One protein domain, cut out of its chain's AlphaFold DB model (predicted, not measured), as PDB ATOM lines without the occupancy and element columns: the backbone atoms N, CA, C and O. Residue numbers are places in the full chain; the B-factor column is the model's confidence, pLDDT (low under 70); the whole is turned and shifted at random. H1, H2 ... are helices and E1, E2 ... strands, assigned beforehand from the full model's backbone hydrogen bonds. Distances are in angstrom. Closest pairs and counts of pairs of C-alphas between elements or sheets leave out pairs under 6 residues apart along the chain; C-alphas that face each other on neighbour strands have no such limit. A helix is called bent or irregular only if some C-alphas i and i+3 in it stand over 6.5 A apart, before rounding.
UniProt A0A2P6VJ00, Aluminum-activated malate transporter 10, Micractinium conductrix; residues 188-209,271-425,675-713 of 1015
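What this domain is: This is residues 188 to 209, 271 to 425 and 675 to 713 of the 1015 residues of the protein "Aluminum-activated malate transporter 10" of Micractinium conductrix (UniProt A0A2P6VJ00). Picture a long rod: helices H1, H2, H3, H5, H7 and H8 lie lengthwise in an up-and-down bundle, each running against the one before it in the chain. At one end H4 extends the rod, and its residues 365 to 370 stick out; at the other end are the strand hairpin E1 and E2 and the short helices H6, H9 and H10. The 216 printed residues include ten named helices and two named strands, in the order H1, H2, E1, E2, then H3 to H10; the sheet is antiparallel and the class is mostly helix. The whole is only just compact, close to loose, with a radius of gyration of the C-alphas of 20.3 A and spans of 68 by 33 by 26 A.

How they stand to each other: Start in the bundle with H1, residues 188 to 205, which touches H2, residues 271 to 301, opposite ways at a shallow tilt of 18 degrees; look at the closest C-alphas, Ala 192 and Leu 287, 5.5 A apart. H1 also touches H3, residues 332 to 355, with C-alphas 203 and 353 closest at 4.7 A, and H5, residues 375 to 393, with C-alphas 193 and 391 closest at 5.6 A. H3 touches H8, residues 675 to 698, opposite ways at a shallow tilt of 21 degrees, closest at C-alphas 338 and 691, 5.0 A. H7, residues 411 to 424, touches H5, closest at C-alphas 375 and 423, 6.5 A; H7 and H8 are near each other. H4, residues 359 to 370, meets H3 only through their link. In the hairpin of E1, residues 304 to 309, and E2, residues 314 to 318, find N 305 and O 317 within hydrogen-bond range at 2.9 A. H6, residues 400 to 406, touches H9, residues 702 to 705, closest at C-alphas 400 and 704, 5.0 A; H10, residues 709 to 713, meets H9 only through their link. Every O i to N i+4 pair is within hydrogen-bond range in H1, H2, H3, H5, H7, H8 and H10, against 6 of 8 in H4 and 1 of 3 in H6, which has 2 of 4 O i to N i+3 pairs within range; H9 is too short for an O i to N i+4 pair.

Where its parts are: Find C-alpha 188 at (143.482, 140.285, 135.403); from there H1 runs 24.9 A. H2 begins at (170.534, 149.132, 119.712) and runs 44.1 A, H3 34.8 A, H5 26.8 A, H7 20.2 A and H8 34.5 A. H4 is irregular, with C-alphas 366 and 369 9.3 A apart. H10 ends at C-alpha 713, (118.552, 149.615, 153.043).

The domain as a whole: The C-alphas farthest apart, Val 366 and Leu 713, are 69.4 A apart. Residues 210 to 270 and 426 to 674 are not printed; the C-alpha gaps are 16.1 A and 12.8 A. The link from E2 to H3 is long. Confidence is under 70 at 51 residues, among them 395 to 425 and 701 to 713.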
ATOM      1  N   THR A 188     142.539 140.895 136.345       95.25
ATOM      2  CA  THR A 188     143.482 140.285 135.403       95.25
ATOM      3  C   THR A 188     143.215 140.777 133.983       95.25
ATOM      4  O   THR A 188     144.136 141.238 133.319       95.25
ATOM      5  N   LEU A 189     141.946 140.847 133.572       96.19
ATOM      6  CA  LEU A 189     141.510 141.465 132.320       96.19
ATOM      7  C   LEU A 189     141.902 142.950 132.230       96.19
ATOM      8  O   LEU A 189     142.409 143.392 131.202       96.19
ATOM      9  N   ARG A 190     141.741 143.725 133.314       95.31
ATOM     10  CA  ARG A 190     142.197 145.125 133.342       95.31
ATOM     11  C   ARG A 190     143.726 145.237 133.220       95.31
ATOM     12  O   ARG A 190     144.201 146.123 132.516       95.31
ATOM     13  N   LYS A 191     144.495 144.351 133.870       96.31
ATOM     14  CA  LYS A 191     145.961 144.275 133.708       96.31
ATOM     15  C   LYS A 191     146.340 143.918 132.267       96.31
ATOM     16  O   LYS A 191     147.249 144.534 131.727       96.31
ATOM     17  N   ALA A 192     145.619 142.986 131.642       97.50
ATOM     18  CA  ALA A 192     145.816 142.605 130.247       97.50
ATOM     19  C   ALA A 192     145.568 143.792 129.298       97.50
ATOM     20  O   ALA A 192     146.402 144.061 128.444       97.50
ATOM     21  N   LEU A 193     144.507 144.584 129.499       97.31
ATOM     22  CA  LEU A 193     144.298 145.826 128.735       97.31
ATOM     23  C   LEU A 193     145.408 146.867 128.967       97.31
ATOM     24  O   LEU A 193     145.836 147.524 128.023       97.31
ATOM     25  N   ALA A 194     145.912 147.006 130.198       96.62
ATOM     26  CA  ALA A 194     147.039 147.897 130.479       96.62
ATOM     27  C   ALA A 194     148.340 147.435 129.790       96.62
ATOM     28  O   ALA A 194     149.093 148.268 129.292       96.62
ATOM     29  N   LYS A 195     148.582 146.120 129.706       97.38
ATOM     30  CA  LYS A 195     149.712 145.537 128.963       97.38
ATOM     31  C   LYS A 195     149.527 145.625 127.447       97.38
ATOM     32  O   LYS A 195     150.485 145.924 126.750       97.38
ATOM     33  N   LEU A 196     148.302 145.480 126.939       97.56
ATOM     34  CA  LEU A 196     147.973 145.751 125.536       97.56
ATOM     35  C   LEU A 196     148.273 147.215 125.168       97.56
ATOM     36  O   LEU A 196     148.827 147.475 124.104       97.56
ATOM     37  N   ARG A 197     147.976 148.159 126.072       96.81
ATOM     38  CA  ARG A 197     148.349 149.572 125.912       96.81
ATOM     39  C   ARG A 197     149.867 149.774 125.908       96.81
ATOM     40  O   ARG A 197     150.372 150.530 125.088       96.81
ATOM     41  N   GLU A 198     150.601 149.081 126.781       96.19
ATOM     42  CA  GLU A 198     152.069 149.110 126.772       96.19
ATOM     43  C   GLU A 198     152.629 148.601 125.434       96.19
ATOM     44  O   GLU A 198     153.446 149.295 124.829       96.19
ATOM     45  N   ILE A 199     152.127 147.472 124.919       96.25
ATOM     46  CA  ILE A 199     152.502 146.943 123.596       96.25
ATOM     47  C   ILE A 199     152.194 147.965 122.496       96.25
ATOM     48  O   ILE A 199     153.072 148.242 121.690       96.25
ATOM     49  N   ASN A 200     151.007 148.585 122.496       96.00
ATOM     50  CA  ASN A 200     150.655 149.651 121.548       96.00
ATOM     51  C   ASN A 200     151.644 150.831 121.624       96.00
ATOM     52  O   ASN A 200     152.143 151.292 120.602       96.00
ATOM     53  N   SER A 201     151.988 151.284 122.833       94.75
ATOM     54  CA  SER A 201     152.936 152.390 123.029       94.75
ATOM     55  C   SER A 201     154.359 152.072 122.556       94.75
ATOM     56  O   SER A 201     155.065 152.984 122.138       94.75
ATOM     57  N   VAL A 202     154.777 150.800 122.585       93.56
ATOM     58  CA  VAL A 202     156.074 150.364 122.040       93.56
ATOM     59  C   VAL A 202     155.991 150.188 120.523       93.56
ATOM     60  O   VAL A 202     156.849 150.714 119.829       93.56
ATOM     61  N   ALA A 203     154.939 149.534 120.018       93.19
ATOM     62  CA  ALA A 203     154.717 149.267 118.595       93.19
ATOM     63  C   ALA A 203     154.645 150.538 117.737       93.19
ATOM     64  O   ALA A 203     155.088 150.525 116.596       93.19
ATOM     65  N   TRP A 204     154.111 151.637 118.281       92.19
ATOM     66  CA  TRP A 204     154.132 152.936 117.606       92.19
ATOM     67  C   TRP A 204     155.300 153.823 118.046       92.19
ATOM     68  O   TRP A 204     155.822 154.588 117.238       92.19
ATOM     69  N   GLY A 205     155.722 153.745 119.313       87.56
ATOM     70  CA  GLY A 205     156.735 154.634 119.890       87.56
ATOM     71  C   GLY A 205     158.123 154.515 119.257       87.56
ATOM     72  O   GLY A 205     158.870 155.486 119.281       87.56
ATOM     73  N   THR A 206     158.443 153.376 118.640       83.06
ATOM     74  CA  THR A 206     159.635 153.170 117.795       83.06
ATOM     75  C   THR A 206     159.661 154.032 116.534       83.06
ATOM     76  O   THR A 206     160.737 154.307 116.016       83.06
ATOM     77  N   HIS A 207     158.502 154.463 116.032       79.31
ATOM     78  CA  HIS A 207     158.374 155.181 114.756       79.31
ATOM     79  C   HIS A 207     158.003 156.659 114.931       79.31
ATOM     80  O   HIS A 207     157.931 157.402 113.953       79.31
ATOM     81  N   LEU A 208     157.757 157.104 116.168       80.81
ATOM     82  CA  LEU A 208     157.449 158.496 116.476       80.81
ATOM     83  C   LEU A 208     158.721 159.220 116.939       80.81
ATOM     84  O   LEU A 208     159.272 158.840 117.973       80.81
ATOM     85  N   PRO A 209     159.174 160.289 116.250       72.19
ATOM     86  CA  PRO A 209     160.268 161.114 116.748       72.19
ATOM     87  C   PRO A 209     159.832 161.749 118.073       72.19
ATOM     88  O   PRO A 209     158.959 162.616 118.116       72.19
ATOM     89  N   ALA A 271     170.640 149.575 118.323       92.56
ATOM     90  CA  ALA A 271     170.534 149.132 119.712       92.56
ATOM     91  C   ALA A 271     169.247 149.615 120.416       92.56
ATOM     92  O   ALA A 271     168.663 148.871 121.202       92.56
ATOM     93  N   GLU A 272     168.772 150.835 120.141       90.00
ATOM     94  CA  GLU A 272     167.484 151.321 120.664       90.00
ATOM     95  C   GLU A 272     166.303 150.590 120.015       90.00
ATOM     96  O   GLU A 272     165.327 150.275 120.700       90.00
ATOM     97  N   HIS A 273     166.408 150.268 118.720       87.88
ATOM     98  CA  HIS A 273     165.419 149.441 118.029       87.88
ATOM     99  C   HIS A 273     165.367 148.023 118.630       87.88
ATOM    100  O   HIS A 273     164.297 147.565 119.029       87.88
ATOM    101  N   GLU A 274     166.513 147.354 118.793       92.50
ATOM    102  CA  GLU A 274     166.598 146.032 119.433       92.50
ATOM    103  C   GLU A 274     166.048 146.051 120.872       92.50
ATOM    104  O   GLU A 274     165.255 145.188 121.256       92.50
ATOM    105  N   ALA A 275     166.372 147.084 121.658       92.81
ATOM    106  CA  ALA A 275     165.823 147.262 123.002       92.81
ATOM    107  C   ALA A 275     164.289 147.436 123.004       92.81
ATOM    108  O   ALA A 275     163.615 146.973 123.932       92.81
ATOM    109  N   ALA A 276     163.718 148.071 121.977       89.12
ATOM    110  CA  ALA A 276     162.272 148.197 121.820       89.12
ATOM    111  C   ALA A 276     161.604 146.870 121.414       89.12
ATOM    112  O   ALA A 276     160.556 146.539 121.977       89.12
ATOM    113  N   LEU A 277     162.226 146.079 120.530       91.44
ATOM    114  CA  LEU A 277     161.775 144.718 120.193       91.44
ATOM    115  C   LEU A 277     161.774 143.803 121.430       91.44
ATOM    116  O   LEU A 277     160.768 143.164 121.737       91.44
ATOM    117  N   LEU A 278     162.856 143.799 122.215       94.50
ATOM    118  CA  LEU A 278     162.931 143.019 123.459       94.50
ATOM    119  C   LEU A 278     161.883 143.473 124.491       94.50
ATOM    120  O   LEU A 278     161.320 142.660 125.232       94.50
ATOM    121  N   LYS A 279     161.579 144.776 124.539       93.88
ATOM    122  CA  LYS A 279     160.535 145.323 125.414       93.88
ATOM    123  C   LYS A 279     159.129 144.901 124.970       93.88
ATOM    124  O   LYS A 279     158.312 144.577 125.837       93.88
ATOM    125  N   SER A 280     158.833 144.891 123.669       92.88
ATOM    126  CA  SER A 280     157.527 144.456 123.158       92.88
ATOM    127  C   SER A 280     157.328 142.949 123.332       92.88
ATOM    128  O   SER A 280     156.275 142.548 123.827       92.88
ATOM    129  N   GLU A 281     158.342 142.124 123.051       94.94
ATOM    130  CA  GLU A 281     158.301 140.669 123.249       94.94
ATOM    131  C   GLU A 281     158.056 140.316 124.723       94.94
ATOM    132  O   GLU A 281     157.196 139.487 125.050       94.94
ATOM    133  N   LYS A 282     158.739 141.010 125.642       96.56
ATOM    134  CA  LYS A 282     158.500 140.868 127.082       96.56
ATOM    135  C   LYS A 282     157.071 141.261 127.467       96.56
ATOM    136  O   LYS A 282     156.402 140.502 128.168       96.56
ATOM    137  N   ALA A 283     156.582 142.414 127.005       95.88
ATOM    138  CA  ALA A 283     155.223 142.873 127.300       95.88
ATOM    139  C   ALA A 283     154.148 141.933 126.717       95.88
ATOM    140  O   ALA A 283     153.129 141.686 127.367       95.88
ATOM    141  N   LEU A 284     154.396 141.357 125.537       96.56
ATOM    142  CA  LEU A 284     153.552 140.352 124.890       96.56
ATOM    143  C   LEU A 284     153.540 139.031 125.671       96.56
ATOM    144  O   LEU A 284     152.473 138.455 125.890       96.56
ATOM    145  N   THR A 285     154.698 138.578 126.153       96.88
ATOM    146  CA  THR A 285     154.819 137.378 126.996       96.88
ATOM    147  C   THR A 285     154.077 137.555 128.324       96.88
ATOM    148  O   THR A 285     153.295 136.690 128.724       96.88
ATOM    149  N   GLU A 286     154.243 138.709 128.979       97.50
ATOM    150  CA  GLU A 286     153.493 139.071 130.191       97.50
ATOM    151  C   GLU A 286     151.977 139.162 129.928       97.50
ATOM    152  O   GLU A 286     151.177 138.740 130.767       97.50
ATOM    153  N   LEU A 287     151.562 139.665 128.760       97.69
ATOM    154  CA  LEU A 287     150.156 139.710 128.358       97.69
ATOM    155  C   LEU A 287     149.563 138.306 128.169       97.69
ATOM    156  O   LEU A 287     148.466 138.047 128.667       97.69
ATOM    157  N   TYR A 288     150.263 137.391 127.493       97.44
ATOM    158  CA  TYR A 288     149.782 136.014 127.336       97.44
ATOM    159  C   TYR A 288     149.667 135.290 128.680       97.44
ATOM    160  O   TYR A 288     148.624 134.694 128.944       97.44
ATOM    161  N   ALA A 289     150.649 135.442 129.576       97.44
ATOM    162  CA  ALA A 289     150.568 134.894 130.931       97.44
ATOM    163  C   ALA A 289     149.328 135.406 131.695       97.44
ATOM    164  O   ALA A 289     148.608 134.618 132.306       97.44
ATOM    165  N   LEU A 290     149.011 136.706 131.596       97.50
ATOM    166  CA  LEU A 290     147.786 137.275 132.179       97.50
ATOM    167  C   LEU A 290     146.500 136.722 131.542       97.50
ATOM    168  O   LEU A 290     145.484 136.603 132.224       97.50
ATOM    169  N   LEU A 291     146.503 136.409 130.247       97.31
ATOM    170  CA  LEU A 291     145.327 135.878 129.547       97.31
ATOM    171  C   LEU A 291     145.088 134.392 129.853       97.31
ATOM    172  O   LEU A 291     143.937 133.956 129.877       97.31
ATOM    173  N   ASP A 292     146.142 133.645 130.165       96.75
ATOM    174  CA  ASP A 292     146.047 132.252 130.601       96.75
ATOM    175  C   ASP A 292     145.651 132.163 132.092       96.75
ATOM    176  O   ASP A 292     144.742 131.403 132.442       96.75
ATOM    177  N   ASP A 293     146.199 133.038 132.949       95.75
ATOM    178  CA  ASP A 293     145.711 133.277 134.320       95.75
ATOM    179  C   ASP A 293     144.215 133.647 134.329       95.75
ATOM    180  O   ASP A 293     143.445 133.187 135.180       95.75
ATOM    181  N   LEU A 294     143.786 134.496 133.387       96.12
ATOM    182  CA  LEU A 294     142.387 134.881 133.213       96.12
ATOM    183  C   LEU A 294     141.523 133.672 132.835       96.12
ATOM    184  O   LEU A 294     140.430 133.520 133.378       96.12
ATOM    185  N   GLU A 295     141.992 132.806 131.940       96.44
ATOM    186  CA  GLU A 295     141.267 131.608 131.512       96.44
ATOM    187  C   GLU A 295     141.101 130.594 132.663       96.44
ATOM    188  O   GLU A 295     139.992 130.082 132.866       96.44
ATOM    189  N   GLU A 296     142.128 130.401 133.504       94.88
ATOM    190  CA  GLU A 296     142.006 129.616 134.745       94.88
ATOM    191  C   GLU A 296     140.982 130.249 135.710       94.88
ATOM    192  O   GLU A 296     140.094 129.574 136.246       94.88
ATOM    193  N   GLN A 297     141.057 131.571 135.907       94.75
ATOM    194  CA  GLN A 297     140.140 132.309 136.780       94.75
ATOM    195  C   GLN A 297     138.690 132.280 136.272       94.75
ATOM    196  O   GLN A 297     137.772 132.221 137.091       94.75
ATOM    197  N   LEU A 298     138.454 132.268 134.957       94.38
ATOM    198  CA  LEU A 298     137.112 132.158 134.372       94.38
ATOM    199  C   LEU A 298     136.488 130.776 134.611       94.38
ATOM    200  O   LEU A 298     135.316 130.706 134.987       94.38
ATOM    201  N   GLY A 299     137.263 129.690 134.494       92.12
ATOM    202  CA  GLY A 299     136.788 128.337 134.826       92.12
ATOM    203  C   GLY A 299     136.393 128.172 136.302       92.12
ATOM    204  O   GLY A 299     135.501 127.392 136.640       92.12
ATOM    205  N   LEU A 300     137.013 128.954 137.188       92.06
ATOM    206  CA  LEU A 300     136.683 129.009 138.616       92.06
ATOM    207  C   LEU A 300     135.510 129.954 138.904       92.06
ATOM    208  O   LEU A 300     134.666 129.634 139.739       92.06
ATOM    209  N   ALA A 301     135.424 131.086 138.199       91.94
ATOM    210  CA  ALA A 301     134.325 132.047 138.302       91.94
ATOM    211  C   ALA A 301     132.990 131.471 137.800       91.94
ATOM    212  O   ALA A 301     131.939 131.836 138.318       91.94
ATOM    213  N   GLN A 302     133.010 130.516 136.861       91.25
ATOM    214  CA  GLN A 302     131.816 129.755 136.468       91.25
ATOM    215  C   GLN A 302     131.191 128.999 137.659       91.25
ATOM    216  O   GLN A 302     129.979 128.800 137.705       91.25
ATOM    217  N   LYS A 303     132.009 128.618 138.651       89.25
ATOM    218  CA  LYS A 303     131.594 127.966 139.905       89.25
ATOM    219  C   LYS A 303     131.312 128.971 141.028       89.25
ATOM    220  O   LYS A 303     131.272 128.591 142.198       89.25
ATOM    221  N   GLU A 304     131.119 130.247 140.704       91.31
ATOM    222  CA  GLU A 304     130.691 131.286 141.638       91.31
ATOM    223  C   GLU A 304     129.320 131.833 141.202       91.31
ATOM    224  O   GLU A 304     129.066 132.102 140.025       91.31
ATOM    225  N   ALA A 305     128.415 131.981 142.168       90.44
ATOM    226  CA  ALA A 305     127.107 132.599 141.984       90.44
ATOM    227  C   ALA A 305     127.072 133.906 142.779       90.44
ATOM    228  O   ALA A 305     127.372 133.925 143.978       90.44
ATOM    229  N   TRP A 306     126.716 135.013 142.129       89.25
ATOM    230  CA  TRP A 306     126.503 136.275 142.829       89.25
ATOM    231  C   TRP A 306     125.171 136.217 143.586       89.25
ATOM    232  O   TRP A 306     124.156 135.789 143.035       89.25
ATOM    233  N   VAL A 307     125.168 136.632 144.854       88.50
ATOM    234  CA  VAL A 307     123.974 136.553 145.715       88.50
ATOM    235  C   VAL A 307     123.469 137.934 146.106       88.50
ATOM    236  O   VAL A 307     122.279 138.209 145.970       88.50
ATOM    237  N   CYS A 308     124.362 138.793 146.594       86.56
ATOM    238  CA  CYS A 308     124.049 140.158 147.001       86.56
ATOM    239  C   CYS A 308     125.318 141.027 147.002       86.56
ATOM    240  O   CYS A 308     126.427 140.532 146.799       86.56
ATOM    241  N   SER A 309     125.168 142.326 147.260       83.94
ATOM    242  CA  SER A 309     126.277 143.182 147.686       83.94
ATOM    243  C   SER A 309     126.158 143.448 149.184       83.94
ATOM    244  O   SER A 309     125.119 143.908 149.647       83.94
ATOM    245  N   CYS A 310     127.220 143.189 149.949       80.62
ATOM    246  CA  CYS A 310     127.270 143.473 151.385       80.62
ATOM    247  C   CYS A 310     128.392 144.481 151.671       80.62
ATOM    248  O   CYS A 310     129.562 144.234 151.366       80.62
ATOM    249  N   GLY A 311     128.036 145.655 152.204       81.44
ATOM    250  CA  GLY A 311     128.986 146.744 152.468       81.44
ATOM    251  C   GLY A 311     129.699 147.274 151.213       81.44
ATOM    252  O   GLY A 311     130.898 147.556 151.268       81.44
ATOM    253  N   GLY A 312     128.994 147.351 150.075       78.62
ATOM    254  CA  GLY A 312     129.555 147.779 148.784       78.62
ATOM    255  C   GLY A 312     130.574 146.797 148.194       78.62
ATOM    256  O   GLY A 312     131.529 147.204 147.529       78.62
ATOM    257  N   ARG A 313     130.444 145.503 148.516       79.88
ATOM    258  CA  ARG A 313     131.290 144.419 148.001       79.88
ATOM    259  C   ARG A 313     130.409 143.289 147.479       79.88
ATOM    260  O   ARG A 313     129.497 142.892 148.204       79.88
ATOM    261  N   PRO A 314     130.711 142.708 146.305       84.88
ATOM    262  CA  PRO A 314     129.975 141.554 145.812       84.88
ATOM    263  C   PRO A 314     130.189 140.360 146.745       84.88
ATOM    264  O   PRO A 314     131.316 139.902 146.949       84.88
ATOM    265  N   PHE A 315     129.090 139.859 147.298       88.25
ATOM    266  CA  PHE A 315     129.028 138.616 148.042       88.25
ATOM    267  C   PHE A 315     128.710 137.492 147.051       88.25
ATOM    268  O   PHE A 315     127.606 137.384 146.507       88.25
ATOM    269  N   LEU A 316     129.738 136.698 146.771       90.50
ATOM    270  CA  LEU A 316     129.698 135.562 145.861       90.50
ATOM    271  C   LEU A 316     129.714 134.294 146.709       90.50
ATOM    272  O   LEU A 316     130.598 134.134 147.553       90.50
ATOM    273  N   LEU A 317     128.746 133.408 146.488       90.31
ATOM    274  CA  LEU A 317     128.777 132.058 147.042       90.31
ATOM    275  C   LEU A 317     129.435 131.103 146.039       90.31
ATOM    276  O   LEU A 317     129.359 131.337 144.829       90.31
ATOM    277  N   PRO A 318     130.048 130.002 146.510       87.50
ATOM    278  CA  PRO A 318     130.357 128.889 145.628       87.50
ATOM    279  C   PRO A 318     129.042 128.371 145.030       87.50
ATOM    280  O   PRO A 318     128.123 127.983 145.753       87.50
ATOM    281  N   GLY A 319     128.933 128.428 143.708       75.44
ATOM    282  CA  GLY A 319     127.724 128.073 142.983       75.44
ATOM    283  C   GLY A 319     127.468 126.575 143.064       75.44
ATOM    284  O   GLY A 319     128.225 125.781 142.508       75.44
ATOM    285  N   VAL A 320     126.370 126.186 143.713       67.88
ATOM    286  CA  VAL A 320     125.772 124.869 143.473       67.88
ATOM    287  C   VAL A 320     125.129 124.938 142.083       67.88
ATOM    288  O   VAL A 320     124.287 125.815 141.876       67.88
ATOM    289  N   PRO A 321     125.473 124.048 141.130       66.38
ATOM    290  CA  PRO A 321     125.038 124.160 139.729       66.38
ATOM    291  C   PRO A 321     123.517 124.037 139.512       66.38
ATOM    292  O   PRO A 321     123.041 124.226 138.401       66.38
ATOM    293  N   HIS A 322     122.755 123.743 140.569       70.56
ATOM    294  CA  HIS A 322     121.301 123.580 140.555       70.56
ATOM    295  C   HIS A 322     120.517 124.857 140.908       70.56
ATOM    296  O   HIS A 322     119.291 124.859 140.816       70.56
ATOM    297  N   PHE A 323     121.174 125.960 141.297       69.25
ATOM    298  CA  PHE A 323     120.486 127.248 141.445       69.25
ATOM    299  C   PHE A 323     120.215 127.852 140.061       69.25
ATOM    300  O   PHE A 323     120.990 128.678 139.583       69.25
ATOM    301  N   GLY A 324     119.112 127.436 139.427       65.75
ATOM    302  CA  GLY A 324     118.694 127.788 138.059       65.75
ATOM    303  C   GLY A 324     118.298 129.254 137.836       65.75
ATOM    304  O   GLY A 324     117.237 129.539 137.287       65.75
ATOM    305  N   VAL A 325     119.127 130.201 138.278       61.16
ATOM    306  CA  VAL A 325     118.915 131.644 138.133       61.16
ATOM    307  C   VAL A 325     119.913 132.193 137.114       61.16
ATOM    308  O   VAL A 325     120.972 132.714 137.466       61.16
ATOM    309  N   ASN A 326     119.533 132.113 135.836       68.38
ATOM    310  CA  ASN A 326     120.349 132.495 134.671       68.38
ATOM    311  C   ASN A 326     120.918 133.935 134.710       68.38
ATOM    312  O   ASN A 326     121.813 134.259 133.938       68.38
ATOM    313  N   SER A 327     120.428 134.804 135.601       64.06
ATOM    314  CA  SER A 327     120.847 136.205 135.754       64.06
ATOM    315  C   SER A 327     121.898 136.471 136.848       64.06
ATOM    316  O   SER A 327     122.250 137.631 137.067       64.06
ATOM    317  N   ARG A 328     122.396 135.446 137.561       81.88
ATOM    318  CA  ARG A 328     123.309 135.612 138.722       81.88
ATOM    319  C   ARG A 328     124.765 135.182 138.503       81.88
ATOM    320  O   ARG A 328     125.570 135.275 139.431       81.88
ATOM    321  N   HIS A 329     125.125 134.747 137.300       87.25
ATOM    322  CA  HIS A 329     126.504 134.388 136.959       87.25
ATOM    323  C   HIS A 329     127.228 135.529 136.231       87.25
ATOM    324  O   HIS A 329     126.608 136.377 135.590       87.25
ATOM    325  N   MET A 330     128.558 135.556 136.341       87.88
ATOM    326  CA  MET A 330     129.414 136.418 135.514       87.88
ATOM    327  C   MET A 330     129.240 136.084 134.026       87.88
ATOM    328  O   MET A 330     129.082 134.909 133.720       87.88
ATOM    329  N   PRO A 331     129.338 137.045 133.090       92.75
ATOM    330  CA  PRO A 331     129.242 136.778 131.650       92.75
ATOM    331  C   PRO A 331     130.499 136.061 131.112       92.75
ATOM    332  O   PRO A 331     131.396 136.669 130.527       92.75
ATOM    333  N   TRP A 332     130.613 134.758 131.392       92.12
ATOM    334  CA  TRP A 332     131.823 133.960 131.147       92.12
ATOM    335  C   TRP A 332     132.143 133.811 129.653       92.12
ATOM    336  O   TRP A 332     133.314 133.821 129.274       92.12
ATOM    337  N   ALA A 333     131.116 133.702 128.803       94.00
ATOM    338  CA  ALA A 333     131.273 133.577 127.357       94.00
ATOM    339  C   ALA A 333     131.812 134.879 126.744       94.00
ATOM    340  O   ALA A 333     132.741 134.856 125.937       94.00
ATOM    341  N   GLU A 334     131.289 136.019 127.192       95.44
ATOM    342  CA  GLU A 334     131.677 137.351 126.735       95.44
ATOM    343  C   GLU A 334     133.077 137.719 127.236       95.44
ATOM    344  O   GLU A 334     133.876 138.264 126.481       95.44
ATOM    345  N   LEU A 335     133.419 137.361 128.479       95.31
ATOM    346  CA  LEU A 335     134.770 137.547 129.017       95.31
ATOM    347  C   LEU A 335     135.807 136.709 128.257       95.31
ATOM    348  O   LEU A 335     136.910 137.190 128.001       95.31
ATOM    349  N   ARG A 336     135.452 135.483 127.844       96.44
ATOM    350  CA  ARG A 336     136.317 134.646 126.999       96.44
ATOM    351  C   ARG A 336     136.445 135.204 125.580       96.44
ATOM    352  O   ARG A 336     137.553 135.249 125.055       96.44
ATOM    353  N   SER A 337     135.346 135.673 124.985       96.38
ATOM    354  CA  SER A 337     135.350 136.379 123.694       96.38
ATOM    355  C   SER A 337     136.255 137.615 123.740       96.38
ATOM    356  O   SER A 337     137.117 137.778 122.881       96.38
ATOM    357  N   MET A 338     136.160 138.416 124.803       96.94
ATOM    358  CA  MET A 338     137.017 139.582 125.000       96.94
ATOM    359  C   MET A 338     138.494 139.202 125.185       96.94
ATOM    360  O   MET A 338     139.362 139.856 124.611       96.94
ATOM    361  N   ALA A 339     138.804 138.126 125.917       97.12
ATOM    362  CA  ALA A 339     140.172 137.615 126.022       97.12
ATOM    363  C   ALA A 339     140.737 137.190 124.651       97.12
ATOM    364  O   ALA A 339     141.892 137.478 124.346       97.12
ATOM    365  N   VAL A 340     139.921 136.562 123.793       97.25
ATOM    366  CA  VAL A 340     140.300 136.236 122.406       97.25
ATOM    367  C   VAL A 340     140.537 137.502 121.579       97.25
ATOM    368  O   VAL A 340     141.552 137.572 120.890       97.25
ATOM    369  N   ALA A 341     139.678 138.519 121.686       97.56
ATOM    370  CA  ALA A 341     139.868 139.794 120.991       97.56
ATOM    371  C   ALA A 341     141.169 140.504 121.425       97.56
ATOM    372  O   ALA A 341     141.931 140.951 120.571       97.56
ATOM    373  N   ILE A 342     141.506 140.502 122.724       97.94
ATOM    374  CA  ILE A 342     142.811 140.996 123.213       97.94
ATOM    375  C   ILE A 342     143.967 140.205 122.578       97.94
ATOM    376  O   ILE A 342     144.920 140.820 122.100       97.94
ATOM    377  N   ARG A 343     143.889 138.861 122.523       97.94
ATOM    378  CA  ARG A 343     144.917 138.024 121.863       97.94
ATOM    379  C   ARG A 343     145.071 138.376 120.372       97.94
ATOM    380  O   ARG A 343     146.189 138.313 119.868       97.94
ATOM    381  N   ARG A 344     143.995 138.747 119.663       97.69
ATOM    382  CA  ARG A 344     144.057 139.173 118.248       97.69
ATOM    383  C   ARG A 344     144.716 140.545 118.084       97.69
ATOM    384  O   ARG A 344     145.711 140.634 117.371       97.69
ATOM    385  N   VAL A 345     144.245 141.571 118.799       97.56
ATOM    386  CA  VAL A 345     144.831 142.928 118.744       97.56
ATOM    387  C   VAL A 345     146.315 142.900 119.134       97.56
ATOM    388  O   VAL A 345     147.137 143.509 118.459       97.56
ATOM    389  N   ALA A 346     146.695 142.125 120.157       97.38
ATOM    390  CA  ALA A 346     148.095 141.972 120.561       97.38
ATOM    391  C   ALA A 346     148.988 141.386 119.453       97.38
ATOM    392  O   ALA A 346     150.127 141.817 119.293       97.38
ATOM    393  N   ARG A 347     148.477 140.421 118.673       96.56
ATOM    394  CA  ARG A 347     149.203 139.857 117.523       96.56
ATOM    395  C   ARG A 347     149.369 140.880 116.412       96.56
ATOM    396  O   ARG A 347     150.460 140.970 115.870       96.56
ATOM    397  N   LEU A 348     148.332 141.660 116.109       96.31
ATOM    398  CA  LEU A 348     148.399 142.690 115.070       96.31
ATOM    399  C   LEU A 348     149.350 143.824 115.440       96.31
ATOM    400  O   LEU A 348     150.154 144.212 114.605       96.31
ATOM    401  N   LEU A 349     149.337 144.295 116.691       95.44
ATOM    402  CA  LEU A 349     150.309 145.285 117.173       95.44
ATOM    403  C   LEU A 349     151.749 144.748 117.128       95.44
ATOM    404  O   LEU A 349     152.674 145.486 116.802       95.44
ATOM    405  N   ASN A 350     151.942 143.457 117.408       94.31
ATOM    406  CA  ASN A 350     153.242 142.809 117.261       94.31
ATOM    407  C   ASN A 350     153.666 142.706 115.782       94.31
ATOM    408  O   ASN A 350     154.805 143.011 115.460       94.31
ATOM    409  N   THR A 351     152.758 142.341 114.869       93.38
ATOM    410  CA  THR A 351     153.023 142.360 113.418       93.38
ATOM    411  C   THR A 351     153.313 143.775 112.912       93.38
ATOM    412  O   THR A 351     154.220 143.947 112.101       93.38
ATOM    413  N   ALA A 352     152.595 144.788 113.407       90.94
ATOM    414  CA  ALA A 352     152.806 146.193 113.065       90.94
ATOM    415  C   ALA A 352     154.239 146.633 113.397       90.94
ATOM    416  O   ALA A 352     154.920 147.161 112.529       90.94
ATOM    417  N   LEU A 353     154.745 146.307 114.592       90.44
ATOM    418  CA  LEU A 353     156.125 146.617 114.989       90.44
ATOM    419  C   LEU A 353     157.185 146.068 114.007       90.44
ATOM    420  O   LEU A 353     158.150 146.761 113.712       90.44
ATOM    421  N   PHE A 354     156.998 144.857 113.466       89.25
ATOM    422  CA  PHE A 354     157.930 144.269 112.486       89.25
ATOM    423  C   PHE A 354     157.728 144.753 111.042       89.25
ATOM    424  O   PHE A 354     158.618 144.586 110.216       89.25
ATOM    425  N   THR A 355     156.560 145.304 110.709       88.38
ATOM    426  CA  THR A 355     156.212 145.733 109.337       88.38
ATOM    427  C   THR A 355     156.329 147.240 109.126       88.38
ATOM    428  O   THR A 355     156.435 147.689 107.988       88.38
ATOM    429  N   LEU A 356     156.345 148.015 110.213       87.75
ATOM    430  CA  LEU A 356     156.593 149.457 110.223       87.75
ATOM    431  C   LEU A 356     158.084 149.814 110.278       87.75
ATOM    432  O   LEU A 356     158.436 150.988 110.134       87.75
ATOM    433  N   ASP A 357     158.971 148.839 110.482       86.31
ATOM    434  CA  ASP A 357     160.409 149.093 110.429       86.31
ATOM    435  C   ASP A 357     160.844 149.472 109.003       86.31
ATOM    436  O   ASP A 357     160.396 148.887 108.018       86.31
ATOM    437  N   GLY A 358     161.623 150.547 108.878       84.12
ATOM    438  CA  GLY A 358     161.937 151.195 107.593       84.12
ATOM    439  C   GLY A 358     160.753 151.832 106.832       84.12
ATOM    440  O   GLY A 358     160.984 152.663 105.953       84.12
ATOM    441  N   PHE A 359     159.493 151.531 107.172       87.75
ATOM    442  CA  PHE A 359     158.288 151.957 106.437       87.75
ATOM    443  C   PHE A 359     158.180 153.479 106.251       87.75
ATOM    444  O   PHE A 359     157.961 153.955 105.136       87.75
ATOM    445  N   GLN A 360     158.366 154.263 107.325       83.94
ATOM    446  CA  GLN A 360     158.347 155.732 107.226       83.94
ATOM    447  C   GLN A 360     159.452 156.275 106.327       83.94
ATOM    448  O   GLN A 360     159.238 157.283 105.661       83.94
ATOM    449  N   GLN A 361     160.631 155.656 106.353       87.31
ATOM    450  CA  GLN A 361     161.764 156.118 105.567       87.31
ATOM    451  C   GLN A 361     161.497 155.870 104.081       87.31
ATOM    452  O   GLN A 361     161.477 156.830 103.318       87.31
ATOM    453  N   GLN A 362     161.130 154.638 103.710       88.38
ATOM    454  CA  GLN A 362     160.767 154.273 102.334       88.38
ATOM    455  C   GLN A 362     159.658 155.171 101.762       88.38
ATOM    456  O   GLN A 362     159.749 155.634 100.627       88.38
ATOM    457  N   LEU A 363     158.611 155.465 102.543       87.38
ATOM    458  CA  LEU A 363     157.519 156.327 102.079       87.38
ATOM    459  C   LEU A 363     157.884 157.809 102.010       87.38
ATOM    460  O   LEU A 363     157.418 158.482 101.095       87.38
ATOM    461  N   ARG A 364     158.710 158.330 102.925       87.31
ATOM    462  CA  ARG A 364     159.219 159.709 102.821       87.31
ATOM    463  C   ARG A 364     160.169 159.875 101.639       87.31
ATOM    464  O   ARG A 364     160.114 160.907 100.985       87.31
ATOM    465  N   GLU A 365     161.008 158.882 101.363       90.75
ATOM    466  CA  GLU A 365     161.932 158.893 100.223       90.75
ATOM    467  C   GLU A 365     161.175 158.866  98.887       90.75
ATOM    468  O   GLU A 365     161.523 159.613  97.976       90.75
ATOM    469  N   VAL A 366     160.102 158.072  98.781       90.81
ATOM    470  CA  VAL A 366     159.328 157.924  97.536       90.81
ATOM    471  C   VAL A 366     158.267 159.011  97.330       90.81
ATOM    472  O   VAL A 366     158.136 159.526  96.223       90.81
ATOM    473  N   LEU A 367     157.484 159.357  98.359       86.88
ATOM    474  CA  LEU A 367     156.385 160.331  98.244       86.88
ATOM    475  C   LEU A 367     156.822 161.772  98.558       86.88
ATOM    476  O   LEU A 367     156.079 162.715  98.278       86.88
ATOM    477  N   GLY A 368     157.996 161.960  99.168       89.44
ATOM    478  CA  GLY A 368     158.522 163.271  99.547       89.44
ATOM    479  C   GLY A 368     157.507 164.097 100.354       89.44
ATOM    480  O   GLY A 368     157.033 163.634 101.398       89.44
ATOM    481  N   PRO A 369     157.134 165.309  99.893       87.81
ATOM    482  CA  PRO A 369     156.193 166.181 100.598       87.81
ATOM    483  C   PRO A 369     154.744 165.665 100.603       87.81
ATOM    484  O   PRO A 369     153.929 166.183 101.362       87.81
ATOM    485  N   LEU A 370     154.403 164.662  99.782       85.69
ATOM    486  CA  LEU A 370     153.053 164.086  99.731       85.69
ATOM    487  C   LEU A 370     152.780 163.120 100.896       85.69
ATOM    488  O   LEU A 370     151.624 162.773 101.134       85.69
ATOM    489  N   TYR A 371     153.808 162.691 101.640       86.25
ATOM    490  CA  TYR A 371     153.619 161.853 102.823       86.25
ATOM    491  C   TYR A 371     153.135 162.688 104.028       86.25
ATOM    492  O   TYR A 371     153.893 163.524 104.535       86.25
ATOM    493  N   PRO A 372     151.920 162.453 104.565       86.94
ATOM    494  CA  PRO A 372     151.416 163.189 105.721       86.94
ATOM    495  C   PRO A 372     152.211 162.833 106.986       86.94
ATOM    496  O   PRO A 372     151.978 161.813 107.637       86.94
ATOM    497  N   THR A 373     153.131 163.715 107.383       85.69
ATOM    498  CA  THR A 373     154.037 163.523 108.533       85.69
ATOM    499  C   THR A 373     153.312 163.262 109.860       85.69
ATOM    500  O   THR A 373     153.867 162.598 110.737       85.69
ATOM    501  N   GLY A 374     152.066 163.728 109.990       87.75
ATOM    502  CA  GLY A 374     151.197 163.512 111.148       87.75
ATOM    503  C   GLY A 374     150.447 162.172 111.196       87.75
ATOM    504  O   GLY A 374     149.887 161.864 112.246       87.75
ATOM    505  N   LEU A 375     150.430 161.366 110.125       88.25
ATOM    506  CA  LEU A 375     149.532 160.203 110.015       88.25
ATOM    507  C   LEU A 375     149.828 159.104 111.049       88.25
ATOM    508  O   LEU A 375     148.925 158.707 111.784       88.25
ATOM    509  N   LEU A 376     151.084 158.651 111.176       90.00
ATOM    510  CA  LEU A 376     151.442 157.680 112.223       90.00
ATOM    511  C   LEU A 376     151.246 158.234 113.648       90.00
ATOM    512  O   LEU A 376     150.648 157.521 114.452       90.00
ATOM    513  N   PRO A 377     151.659 159.476 113.993       90.31
ATOM    514  CA  PRO A 377     151.324 160.078 115.287       90.31
ATOM    515  C   PRO A 377     149.825 160.067 115.609       90.31
ATOM    516  O   PRO A 377     149.441 159.732 116.731       90.31
ATOM    517  N   GLN A 378     148.971 160.404 114.638       91.62
ATOM    518  CA  GLN A 378     147.518 160.434 114.819       91.62
ATOM    519  C   GLN A 378     146.931 159.032 115.005       91.62
ATOM    520  O   GLN A 378     146.114 158.839 115.905       91.62
ATOM    521  N   LEU A 379     147.369 158.049 114.212       91.12
ATOM    522  CA  LEU A 379     146.891 156.667 114.297       91.12
ATOM    523  C   LEU A 379     147.385 155.961 115.574       91.12
ATOM    524  O   LEU A 379     146.629 155.247 116.231       91.12
ATOM    525  N   ALA A 380     148.614 156.243 116.005       91.94
ATOM    526  CA  ALA A 380     149.149 155.794 117.287       91.94
ATOM    527  C   ALA A 380     148.366 156.373 118.478       91.94
ATOM    528  O   ALA A 380     147.981 155.640 119.395       91.94
ATOM    529  N   ALA A 381     148.104 157.686 118.455       92.12
ATOM    530  CA  ALA A 381     147.350 158.378 119.497       92.12
ATOM    531  C   ALA A 381     145.880 157.933 119.538       92.12
ATOM    532  O   ALA A 381     145.321 157.772 120.625       92.12
ATOM    533  N   SER A 382     145.258 157.689 118.382       92.44
ATOM    534  CA  SER A 382     143.888 157.180 118.318       92.44
ATOM    535  C   SER A 382     143.813 155.745 118.848       92.44
ATOM    536  O   SER A 382     142.914 155.440 119.636       92.44
ATOM    537  N   ALA A 383     144.743 154.860 118.472       93.75
ATOM    538  CA  ALA A 383     144.810 153.490 118.985       93.75
ATOM    539  C   ALA A 383     145.042 153.462 120.507       93.75
ATOM    540  O   ALA A 383     144.349 152.739 121.228       93.75
ATOM    541  N   ASP A 384     145.948 154.306 121.018       95.00
ATOM    542  CA  ASP A 384     146.187 154.438 122.459       95.00
ATOM    543  C   ASP A 384     144.945 154.949 123.201       95.00
ATOM    544  O   ASP A 384     144.574 154.382 124.229       95.00
ATOM    545  N   ALA A 385     144.251 155.954 122.652       93.69
ATOM    546  CA  ALA A 385     143.003 156.468 123.211       93.69
ATOM    547  C   ALA A 385     141.908 155.389 123.265       93.69
ATOM    548  O   ALA A 385     141.293 155.201 124.314       93.69
ATOM    549  N   ALA A 386     141.709 154.623 122.187       93.25
ATOM    550  CA  ALA A 386     140.720 153.544 122.144       93.25
ATOM    551  C   ALA A 386     141.017 152.435 123.174       93.25
ATOM    552  O   ALA A 386     140.124 152.008 123.914       93.25
ATOM    553  N   ILE A 387     142.278 151.996 123.284       95.69
ATOM    554  CA  ILE A 387     142.690 150.993 124.280       95.69
ATOM    555  C   ILE A 387     142.588 151.565 125.704       95.69
ATOM    556  O   ILE A 387     142.165 150.858 126.626       95.69
ATOM    557  N   GLN A 388     142.927 152.840 125.907       94.88
ATOM    558  CA  GLN A 388     142.840 153.502 127.206       94.88
ATOM    559  C   GLN A 388     141.389 153.699 127.665       94.88
ATOM    560  O   GLN A 388     141.106 153.485 128.846       94.88
ATOM    561  N   GLU A 389     140.465 154.034 126.766       91.88
ATOM    562  CA  GLU A 389     139.033 154.076 127.070       91.88
ATOM    563  C   GLU A 389     138.499 152.706 127.472       91.88
ATOM    564  O   GLU A 389     137.831 152.594 128.499       91.88
ATOM    565  N   LEU A 390     138.850 151.647 126.734       93.31
ATOM    566  CA  LEU A 390     138.509 150.276 127.121       93.31
ATOM    567  C   LEU A 390     139.072 149.948 128.510       93.31
ATOM    568  O   LEU A 390     138.351 149.439 129.367       93.31
ATOM    569  N   HIS A 391     140.335 150.287 128.774       94.50
ATOM    570  CA  HIS A 391     140.982 150.094 130.071       94.50
ATOM    571  C   HIS A 391     140.291 150.870 131.207       94.50
ATOM    572  O   HIS A 391     140.176 150.338 132.315       94.50
ATOM    573  N   ASP A 392     139.803 152.090 130.973       90.25
ATOM    574  CA  ASP A 392     139.105 152.896 131.982       90.25
ATOM    575  C   ASP A 392     137.603 152.588 132.113       90.25
ATOM    576  O   ASP A 392     137.056 152.772 133.205       90.25
ATOM    577  N   ALA A 393     136.974 152.007 131.087       87.56
ATOM    578  CA  ALA A 393     135.614 151.472 131.141       87.56
ATOM    579  C   ALA A 393     135.475 150.332 132.166       87.56
ATOM    580  O   ALA A 393     134.442 150.209 132.825       87.56
ATOM    581  N   PHE A 394     136.512 149.510 132.367       84.19
ATOM    582  CA  PHE A 394     136.496 148.513 133.441       84.19
ATOM    583  C   PHE A 394     136.673 149.187 134.807       84.19
ATOM    584  O   PHE A 394     137.642 149.921 135.005       84.19
ATOM    585  N   PRO A 395     135.813 148.932 135.809       68.75
ATOM    586  CA  PRO A 395     135.858 149.671 137.066       68.75
ATOM    587  C   PRO A 395     137.196 149.505 137.802       68.75
ATOM    588  O   PRO A 395     137.520 148.429 138.305       68.75
ATOM    589  N   ARG A 396     137.930 150.611 138.013       69.38
ATOM    590  CA  ARG A 396     138.769 150.719 139.224       69.38
ATOM    591  C   ARG A 396     137.837 150.622 140.439       69.38
ATOM    592  O   ARG A 396     136.674 151.010 140.356       69.38
ATOM    593  N   ARG A 397     138.331 150.194 141.606       56.84
ATOM    594  CA  ARG A 397     137.504 150.027 142.828       56.84
ATOM    595  C   ARG A 397     136.684 151.255 143.264       56.84
ATOM    596  O   ARG A 397     135.763 151.111 144.057       56.84
ATOM    597  N   GLN A 398     137.024 152.445 142.776       50.50
ATOM    598  CA  GLN A 398     136.343 153.714 143.063       50.50
ATOM    599  C   GLN A 398     135.370 154.152 141.940       50.50
ATOM    600  O   GLN A 398     134.553 155.047 142.140       50.50
ATOM    601  N   VAL A 399     135.429 153.508 140.766       45.38
ATOM    602  CA  VAL A 399     134.800 153.922 139.493       45.38
ATOM    603  C   VAL A 399     133.392 153.342 139.288       45.38
ATOM    604  O   VAL A 399     132.698 153.756 138.368       45.38
ATOM    605  N   VAL A 400     132.887 152.508 140.206       48.38
ATOM    606  CA  VAL A 400     131.461 152.095 140.252       48.38
ATOM    607  C   VAL A 400     130.519 153.310 140.153       48.38
ATOM    608  O   VAL A 400     129.533 153.278 139.426       48.38
ATOM    609  N   ARG A 401     130.878 154.440 140.783       46.44
ATOM    610  CA  ARG A 401     130.125 155.709 140.693       46.44
ATOM    611  C   ARG A 401     130.256 156.432 139.342       46.44
ATOM    612  O   ARG A 401     129.370 157.205 138.989       46.44
ATOM    613  N   ALA A 402     131.339 156.209 138.599       43.94
ATOM    614  CA  ALA A 402     131.626 156.865 137.320       43.94
ATOM    615  C   ALA A 402     131.160 156.049 136.099       43.94
ATOM    616  O   ALA A 402     130.839 156.635 135.070       43.94
ATOM    617  N   LEU A 403     130.993 154.728 136.215       45.41
ATOM    618  CA  LEU A 403     130.402 153.893 135.156       45.41
ATOM    619  C   LEU A 403     128.948 154.255 134.820       45.41
ATOM    620  O   LEU A 403     128.507 154.065 133.688       45.41
ATOM    621  N   ARG A 404     128.235 154.892 135.759       47.59
ATOM    622  CA  ARG A 404     126.931 155.519 135.494       47.59
ATOM    623  C   ARG A 404     127.014 156.691 134.496       47.59
ATOM    624  O   ARG A 404     126.005 156.991 133.874       47.59
ATOM    625  N   ARG A 405     128.194 157.309 134.323       47.62
ATOM    626  CA  ARG A 405     128.501 158.329 133.295       47.62
ATOM    627  C   ARG A 405     129.099 157.726 132.018       47.62
ATOM    628  O   ARG A 405     128.859 158.243 130.939       47.62
ATOM    629  N   TYR A 406     129.842 156.620 132.106       46.44
ATOM    630  CA  TYR A 406     130.402 155.974 130.908       46.44
ATOM    631  C   TYR A 406     129.305 155.449 129.965       46.44
ATOM    632  O   TYR A 406     129.436 155.521 128.748       46.44
ATOM    633  N   ARG A 407     128.159 155.018 130.516       51.81
ATOM    634  CA  ARG A 407     126.997 154.543 129.739       51.81
ATOM    635  C   ARG A 407     126.371 155.602 128.808       51.81
ATOM    636  O   ARG A 407     125.508 155.238 128.016       51.81
ATOM    637  N   THR A 408     126.793 156.869 128.884       47.44
ATOM    638  CA  THR A 408     126.374 157.963 127.985       47.44
ATOM    639  C   THR A 408     127.486 158.482 127.060       47.44
ATOM    640  O   THR A 408     127.220 159.374 126.264       47.44
ATOM    641  N   HIS A 409     128.712 157.941 127.117       47.03
ATOM    642  CA  HIS A 409     129.831 158.351 126.254       47.03
ATOM    643  C   HIS A 409     130.190 157.260 125.231       47.03
ATOM    644  O   HIS A 409     131.160 156.529 125.380       47.03
ATOM    645  N   THR A 410     129.419 157.183 124.145       50.69
ATOM    646  CA  THR A 410     129.723 156.363 122.952       50.69
ATOM    647  C   THR A 410     130.498 157.131 121.868       50.69
ATOM    648  O   THR A 410     130.631 156.657 120.741       50.69
ATOM    649  N   ALA A 411     131.016 158.322 122.192       48.78
ATOM    650  CA  ALA A 411     131.597 159.259 121.230       48.78
ATOM    651  C   ALA A 411     132.823 158.707 120.475       48.78
ATOM    652  O   ALA A 411     132.966 158.971 119.281       48.78
ATOM    653  N   ALA A 412     133.675 157.910 121.122       49.25
ATOM    654  CA  ALA A 412     134.966 157.509 120.563       49.25
ATOM    655  C   ALA A 412     134.887 156.586 119.346       49.25
ATOM    656  O   ALA A 412     135.672 156.737 118.417       49.25
ATOM    657  N   ARG A 413     133.883 155.698 119.267       48.50
ATOM    658  CA  ARG A 413     133.658 154.897 118.047       48.50
ATOM    659  C   ARG A 413     133.478 155.800 116.822       48.50
ATOM    660  O   ARG A 413     133.933 155.462 115.737       48.50
ATOM    661  N   SER A 414     132.849 156.962 117.013       53.09
ATOM    662  CA  SER A 414     132.679 157.951 115.951       53.09
ATOM    663  C   SER A 414     133.912 158.828 115.718       53.09
ATOM    664  O   SER A 414     134.019 159.365 114.625       53.09
ATOM    665  N   SER A 415     134.822 159.013 116.685       48.25
ATOM    666  CA  SER A 415     136.078 159.743 116.437       48.25
ATOM    667  C   SER A 415     137.116 158.863 115.749       48.25
ATOM    668  O   SER A 415     137.867 159.365 114.928       48.25
ATOM    669  N   TRP A 416     137.127 157.559 116.038       53.00
ATOM    670  CA  TRP A 416     138.081 156.611 115.465       53.00
ATOM    671  C   TRP A 416     137.787 156.318 113.991       53.00
ATOM    672  O   TRP A 416     138.677 156.460 113.162       53.00
ATOM    673  N   ALA A 417     136.521 156.032 113.653       57.50
ATOM    674  CA  ALA A 417     136.081 155.940 112.259       57.50
ATOM    675  C   ALA A 417     136.364 157.253 111.509       57.50
ATOM    676  O   ALA A 417     137.041 157.231 110.494       57.50
ATOM    677  N   ARG A 418     135.996 158.412 112.082       59.97
ATOM    678  CA  ARG A 418     136.291 159.722 111.472       59.97
ATOM    679  C   ARG A 418     137.783 160.045 111.347       59.97
ATOM    680  O   ARG A 418     138.128 160.826 110.475       59.97
ATOM    681  N   LEU A 419     138.657 159.500 112.196       52.50
ATOM    682  CA  LEU A 419     140.110 159.676 112.079       52.50
ATOM    683  C   LEU A 419     140.711 158.774 111.004       52.50
ATOM    684  O   LEU A 419     141.608 159.225 110.303       52.50
ATOM    685  N   ILE A 420     140.209 157.546 110.844       54.44
ATOM    686  CA  ILE A 420     140.568 156.697 109.703       54.44
ATOM    687  C   ILE A 420     140.054 157.326 108.408       54.44
ATOM    688  O   ILE A 420     140.861 157.575 107.520       54.44
ATOM    689  N   ASP A 421     138.777 157.704 108.340       59.28
ATOM    690  CA  ASP A 421     138.205 158.390 107.177       59.28
ATOM    691  C   ASP A 421     138.983 159.685 106.863       59.28
ATOM    692  O   ASP A 421     139.303 159.947 105.712       59.28
ATOM    693  N   ALA A 422     139.368 160.490 107.863       53.50
ATOM    694  CA  ALA A 422     140.145 161.714 107.632       53.50
ATOM    695  C   ALA A 422     141.607 161.457 107.221       53.50
ATOM    696  O   ALA A 422     142.153 162.230 106.434       53.50
ATOM    697  N   ALA A 423     142.247 160.400 107.736       47.06
ATOM    698  CA  ALA A 423     143.622 160.037 107.383       47.06
ATOM    699  C   ALA A 423     143.717 159.347 106.011       47.06
ATOM    700  O   ALA A 423     144.715 159.523 105.313       47.06
ATOM    701  N   LEU A 424     142.680 158.599 105.616       50.72
ATOM    702  CA  LEU A 424     142.557 157.964 104.302       50.72
ATOM    703  C   LEU A 424     141.949 158.902 103.241       50.72
ATOM    704  O   LEU A 424     142.143 158.670 102.047       50.72
ATOM    705  N   HIS A 425     141.230 159.961 103.635       56.03
ATOM    706  CA  HIS A 425     140.558 160.900 102.718       56.03
ATOM    707  C   HIS A 425     140.905 162.385 102.987       56.03
ATOM    708  O   HIS A 425     140.003 163.212 103.173       56.03
ATOM    709  N   ASN A 675     148.066 149.623 104.927       91.31
ATOM    710  CA  ASN A 675     146.629 149.881 104.880       91.31
ATOM    711  C   ASN A 675     145.837 148.642 105.321       91.31
ATOM    712  O   ASN A 675     145.004 148.744 106.215       91.31
ATOM    713  N   PHE A 676     146.188 147.460 104.801       93.12
ATOM    714  CA  PHE A 676     145.604 146.188 105.232       93.12
ATOM    715  C   PHE A 676     145.781 145.945 106.742       93.12
ATOM    716  O   PHE A 676     144.837 145.559 107.425       93.12
ATOM    717  N   LEU A 677     146.969 146.221 107.296       93.50
ATOM    718  CA  LEU A 677     147.208 146.120 108.741       93.50
ATOM    719  C   LEU A 677     146.385 147.127 109.554       93.50
ATOM    720  O   LEU A 677     145.970 146.798 110.665       93.50
ATOM    721  N   CYS A 678     146.136 148.329 109.030       92.31
ATOM    722  CA  CYS A 678     145.299 149.334 109.684       92.31
ATOM    723  C   CYS A 678     143.811 148.964 109.640       92.31
ATOM    724  O   CYS A 678     143.138 149.105 110.658       92.31
ATOM    725  N   GLU A 679     143.317 148.452 108.512       94.12
ATOM    726  CA  GLU A 679     141.950 147.939 108.350       94.12
ATOM    727  C   GLU A 679     141.695 146.731 109.270       94.12
ATOM    728  O   GLU A 679     140.733 146.722 110.037       94.12
ATOM    729  N   GLU A 680     142.605 145.756 109.295       95.62
ATOM    730  CA  GLU A 680     142.522 144.586 110.178       95.62
ATOM    731  C   GLU A 680     142.644 144.992 111.666       95.62
ATOM    732  O   GLU A 680     141.888 144.514 112.516       95.62
ATOM    733  N   LEU A 681     143.528 145.939 112.016       95.12
ATOM    734  CA  LEU A 681     143.604 146.487 113.378       95.12
ATOM    735  C   LEU A 681     142.320 147.240 113.764       95.12
ATOM    736  O   LEU A 681     141.879 147.133 114.913       95.12
ATOM    737  N   ALA A 682     141.702 147.959 112.824       94.50
ATOM    738  CA  ALA A 682     140.421 148.633 113.012       94.50
ATOM    739  C   ALA A 682     139.294 147.640 113.301       94.50
ATOM    740  O   ALA A 682     138.540 147.827 114.264       94.50
ATOM    741  N   GLU A 683     139.211 146.563 112.518       95.62
ATOM    742  CA  GLU A 683     138.240 145.492 112.716       95.62
ATOM    743  C   GLU A 683     138.430 144.834 114.089       95.62
ATOM    744  O   GLU A 683     137.487 144.797 114.883       95.62
ATOM    745  N   GLN A 684     139.653 144.415 114.442       97.06
ATOM    746  CA  GLN A 684     139.896 143.749 115.728       97.06
ATOM    747  C   GLN A 684     139.718 144.672 116.948       97.06
ATOM    748  O   GLN A 684     139.308 144.203 118.017       97.06
ATOM    749  N   LEU A 685     139.965 145.984 116.824       95.38
ATOM    750  CA  LEU A 685     139.612 146.965 117.862       95.38
ATOM    751  C   LEU A 685     138.090 147.166 117.964       95.38
ATOM    752  O   LEU A 685     137.562 147.287 119.076       95.38
ATOM    753  N   GLY A 686     137.373 147.141 116.837       94.94
ATOM    754  CA  GLY A 686     135.909 147.124 116.790       94.94
ATOM    755  C   GLY A 686     135.315 145.886 117.472       94.94
ATOM    756  O   GLY A 686     134.412 146.015 118.308       94.94
ATOM    757  N   ASP A 687     135.880 144.710 117.198       96.19
ATOM    758  CA  ASP A 687     135.550 143.429 117.829       96.19
ATOM    759  C   ASP A 687     135.805 143.481 119.343       96.19
ATOM    760  O   ASP A 687     134.908 143.174 120.135       96.19
ATOM    761  N   LEU A 688     136.982 143.958 119.767       96.62
ATOM    762  CA  LEU A 688     137.331 144.133 121.179       96.62
ATOM    763  C   LEU A 688     136.369 145.093 121.897       96.62
ATOM    764  O   LEU A 688     135.932 144.813 123.018       96.62
ATOM    765  N   HIS A 689     135.991 146.198 121.251       95.19
ATOM    766  CA  HIS A 689     135.005 147.141 121.773       95.19
ATOM    767  C   HIS A 689     133.596 146.527 121.845       95.19
ATOM    768  O   HIS A 689     132.861 146.775 122.808       95.19
ATOM    769  N   SER A 690     133.205 145.696 120.876       95.44
ATOM    770  CA  SER A 690     131.918 144.988 120.906       95.44
ATOM    771  C   SER A 690     131.864 143.967 122.054       95.44
ATOM    772  O   SER A 690     130.903 143.966 122.830       95.44
ATOM    773  N   ALA A 691     132.938 143.194 122.250       95.62
ATOM    774  CA  ALA A 691     133.075 142.218 123.325       95.62
ATOM    775  C   ALA A 691     133.094 142.895 124.707       95.62
ATOM    776  O   ALA A 691     132.364 142.480 125.610       95.62
ATOM    777  N   ALA A 692     133.839 143.997 124.861       94.00
ATOM    778  CA  ALA A 692     133.833 144.796 126.086       94.00
ATOM    779  C   ALA A 692     132.430 145.342 126.409       94.00
ATOM    780  O   ALA A 692     131.983 145.257 127.553       94.00
ATOM    781  N   ASN A 693     131.684 145.827 125.409       93.19
ATOM    782  CA  ASN A 693     130.292 146.243 125.597       93.19
ATOM    783  C   ASN A 693     129.365 145.074 125.965       93.19
ATOM    784  O   ASN A 693     128.475 145.254 126.798       93.19
ATOM    785  N   ALA A 694     129.551 143.884 125.389       92.75
ATOM    786  CA  ALA A 694     128.780 142.694 125.752       92.75
ATOM    787  C   ALA A 694     129.018 142.300 127.222       92.75
ATOM    788  O   ALA A 694     128.053 142.103 127.969       92.75
ATOM    789  N   VAL A 695     130.283 142.306 127.665       92.56
ATOM    790  CA  VAL A 695     130.666 142.129 129.075       92.56
ATOM    791  C   VAL A 695     130.016 143.204 129.953       92.56
ATOM    792  O   VAL A 695     129.342 142.864 130.918       92.56
ATOM    793  N   LEU A 696     130.146 144.492 129.619       90.00
ATOM    794  CA  LEU A 696     129.595 145.601 130.417       90.00
ATOM    795  C   LEU A 696     128.056 145.615 130.481       90.00
ATOM    796  O   LEU A 696     127.496 146.072 131.477       90.00
ATOM    797  N   ARG A 697     127.364 145.106 129.452       89.31
ATOM    798  CA  ARG A 697     125.896 144.963 129.433       89.31
ATOM    799  C   ARG A 697     125.401 143.796 130.287       89.31
ATOM    800  O   ARG A 697     124.348 143.930 130.907       89.31
ATOM    801  N   LYS A 698     126.123 142.668 130.291       89.38
ATOM    802  CA  LYS A 698     125.744 141.446 131.027       89.38
ATOM    803  C   LYS A 698     126.352 141.347 132.427       89.38
ATOM    804  O   LYS A 698     125.859 140.566 133.237       89.38
ATOM    805  N   LEU A 699     127.385 142.131 132.740       87.19
ATOM    806  CA  LEU A 699     127.867 142.302 134.109       87.19
ATOM    807  C   LEU A 699     126.677 142.717 134.988       87.19
ATOM    808  O   LEU A 699     126.007 143.697 134.649       87.19
ATOM    809  N   PRO A 700     126.391 141.998 136.095       73.38
ATOM    810  CA  PRO A 700     125.230 142.281 136.927       73.38
ATOM    811  C   PRO A 700     125.167 143.765 137.269       73.38
ATOM    812  O   PRO A 700     126.109 144.303 137.851       73.38
ATOM    813  N   ALA A 701     124.056 144.430 136.928       62.44
ATOM    814  CA  ALA A 701     123.924 145.885 137.058       62.44
ATOM    815  C   ALA A 701     124.221 146.396 138.483       62.44
ATOM    816  O   ALA A 701     124.582 147.553 138.671       62.44
ATOM    817  N   MET A 702     124.135 145.519 139.487       53.69
ATOM    818  CA  MET A 702     124.459 145.788 140.887       53.69
ATOM    819  C   MET A 702     125.962 145.906 141.193       53.69
ATOM    820  O   MET A 702     126.306 146.664 142.095       53.69
ATOM    821  N   LEU A 703     126.872 145.330 140.389       57.03
ATOM    822  CA  LEU A 703     128.302 145.699 140.432       57.03
ATOM    823  C   LEU A 703     128.535 147.175 140.050       57.03
ATOM    824  O   LEU A 703     129.599 147.720 140.338       57.03
ATOM    825  N   LEU A 704     127.548 147.819 139.411       55.59
ATOM    826  CA  LEU A 704     127.575 149.220 138.981       55.59
ATOM    827  C   LEU A 704     126.636 150.137 139.797       55.59
ATOM    828  O   LEU A 704     126.775 151.355 139.728       55.59
ATOM    829  N   ALA A 705     125.683 149.592 140.565       50.78
ATOM    830  CA  ALA A 705     124.576 150.355 141.173       50.78
ATOM    831  C   ALA A 705     124.691 150.602 142.694       50.78
ATOM    832  O   ALA A 705     123.786 151.193 143.291       50.78
ATOM    833  N   ASP A 706     125.798 150.190 143.318       48.75
ATOM    834  CA  ASP A 706     125.993 150.049 144.776       48.75
ATOM    835  C   ASP A 706     126.022 151.362 145.611       48.75
ATOM    836  O   ASP A 706     126.562 151.402 146.716       48.75
ATOM    837  N   SER A 707     125.439 152.464 145.117       47.66
ATOM    838  CA  SER A 707     125.250 153.709 145.884       47.66
ATOM    839  C   SER A 707     123.794 154.076 146.185       47.66
ATOM    840  O   SER A 707     123.573 154.841 147.116       47.66
ATOM    841  N   ALA A 708     122.806 153.568 145.436       46.44
ATOM    842  CA  ALA A 708     121.392 153.896 145.673       46.44
ATOM    843  C   ALA A 708     120.712 152.901 146.632       46.44
ATOM    844  O   ALA A 708     120.095 153.303 147.615       46.44
ATOM    845  N   ALA A 709     120.885 151.594 146.397       47.38
ATOM    846  CA  ALA A 709     120.253 150.553 147.212       47.38
ATOM    847  C   ALA A 709     120.781 150.514 148.659       47.38
ATOM    848  O   ALA A 709     120.021 150.246 149.584       47.38
ATOM    849  N   ALA A 710     122.059 150.844 148.875       44.19
ATOM    850  CA  ALA A 710     122.646 150.926 150.213       44.19
ATOM    851  C   ALA A 710     122.040 152.059 151.064       44.19
ATOM    852  O   ALA A 710     121.908 151.901 152.273       44.19
ATOM    853  N   ALA A 711     121.635 153.175 150.441       45.28
ATOM    854  CA  ALA A 711     120.930 154.256 151.130       45.28
ATOM    855  C   ALA A 711     119.495 153.843 151.502       45.28
ATOM    856  O   ALA A 711     119.062 154.085 152.624       45.28
ATOM    857  N   ALA A 712     118.792 153.145 150.602       45.34
ATOM    858  CA  ALA A 712     117.451 152.621 150.869       45.34
ATOM    859  C   ALA A 712     117.438 151.533 151.962       45.34
ATOM    860  O   ALA A 712     116.547 151.527 152.804       45.34
ATOM    861  N   LEU A 713     118.439 150.644 151.999       43.84
ATOM    862  CA  LEU A 713     118.552 149.615 153.043       43.84
ATOM    863  C   LEU A 713     118.959 150.182 154.410       43.84
ATOM    864  O   LEU A 713     118.487 149.679 155.424       43.84
TER     865      LEU A 713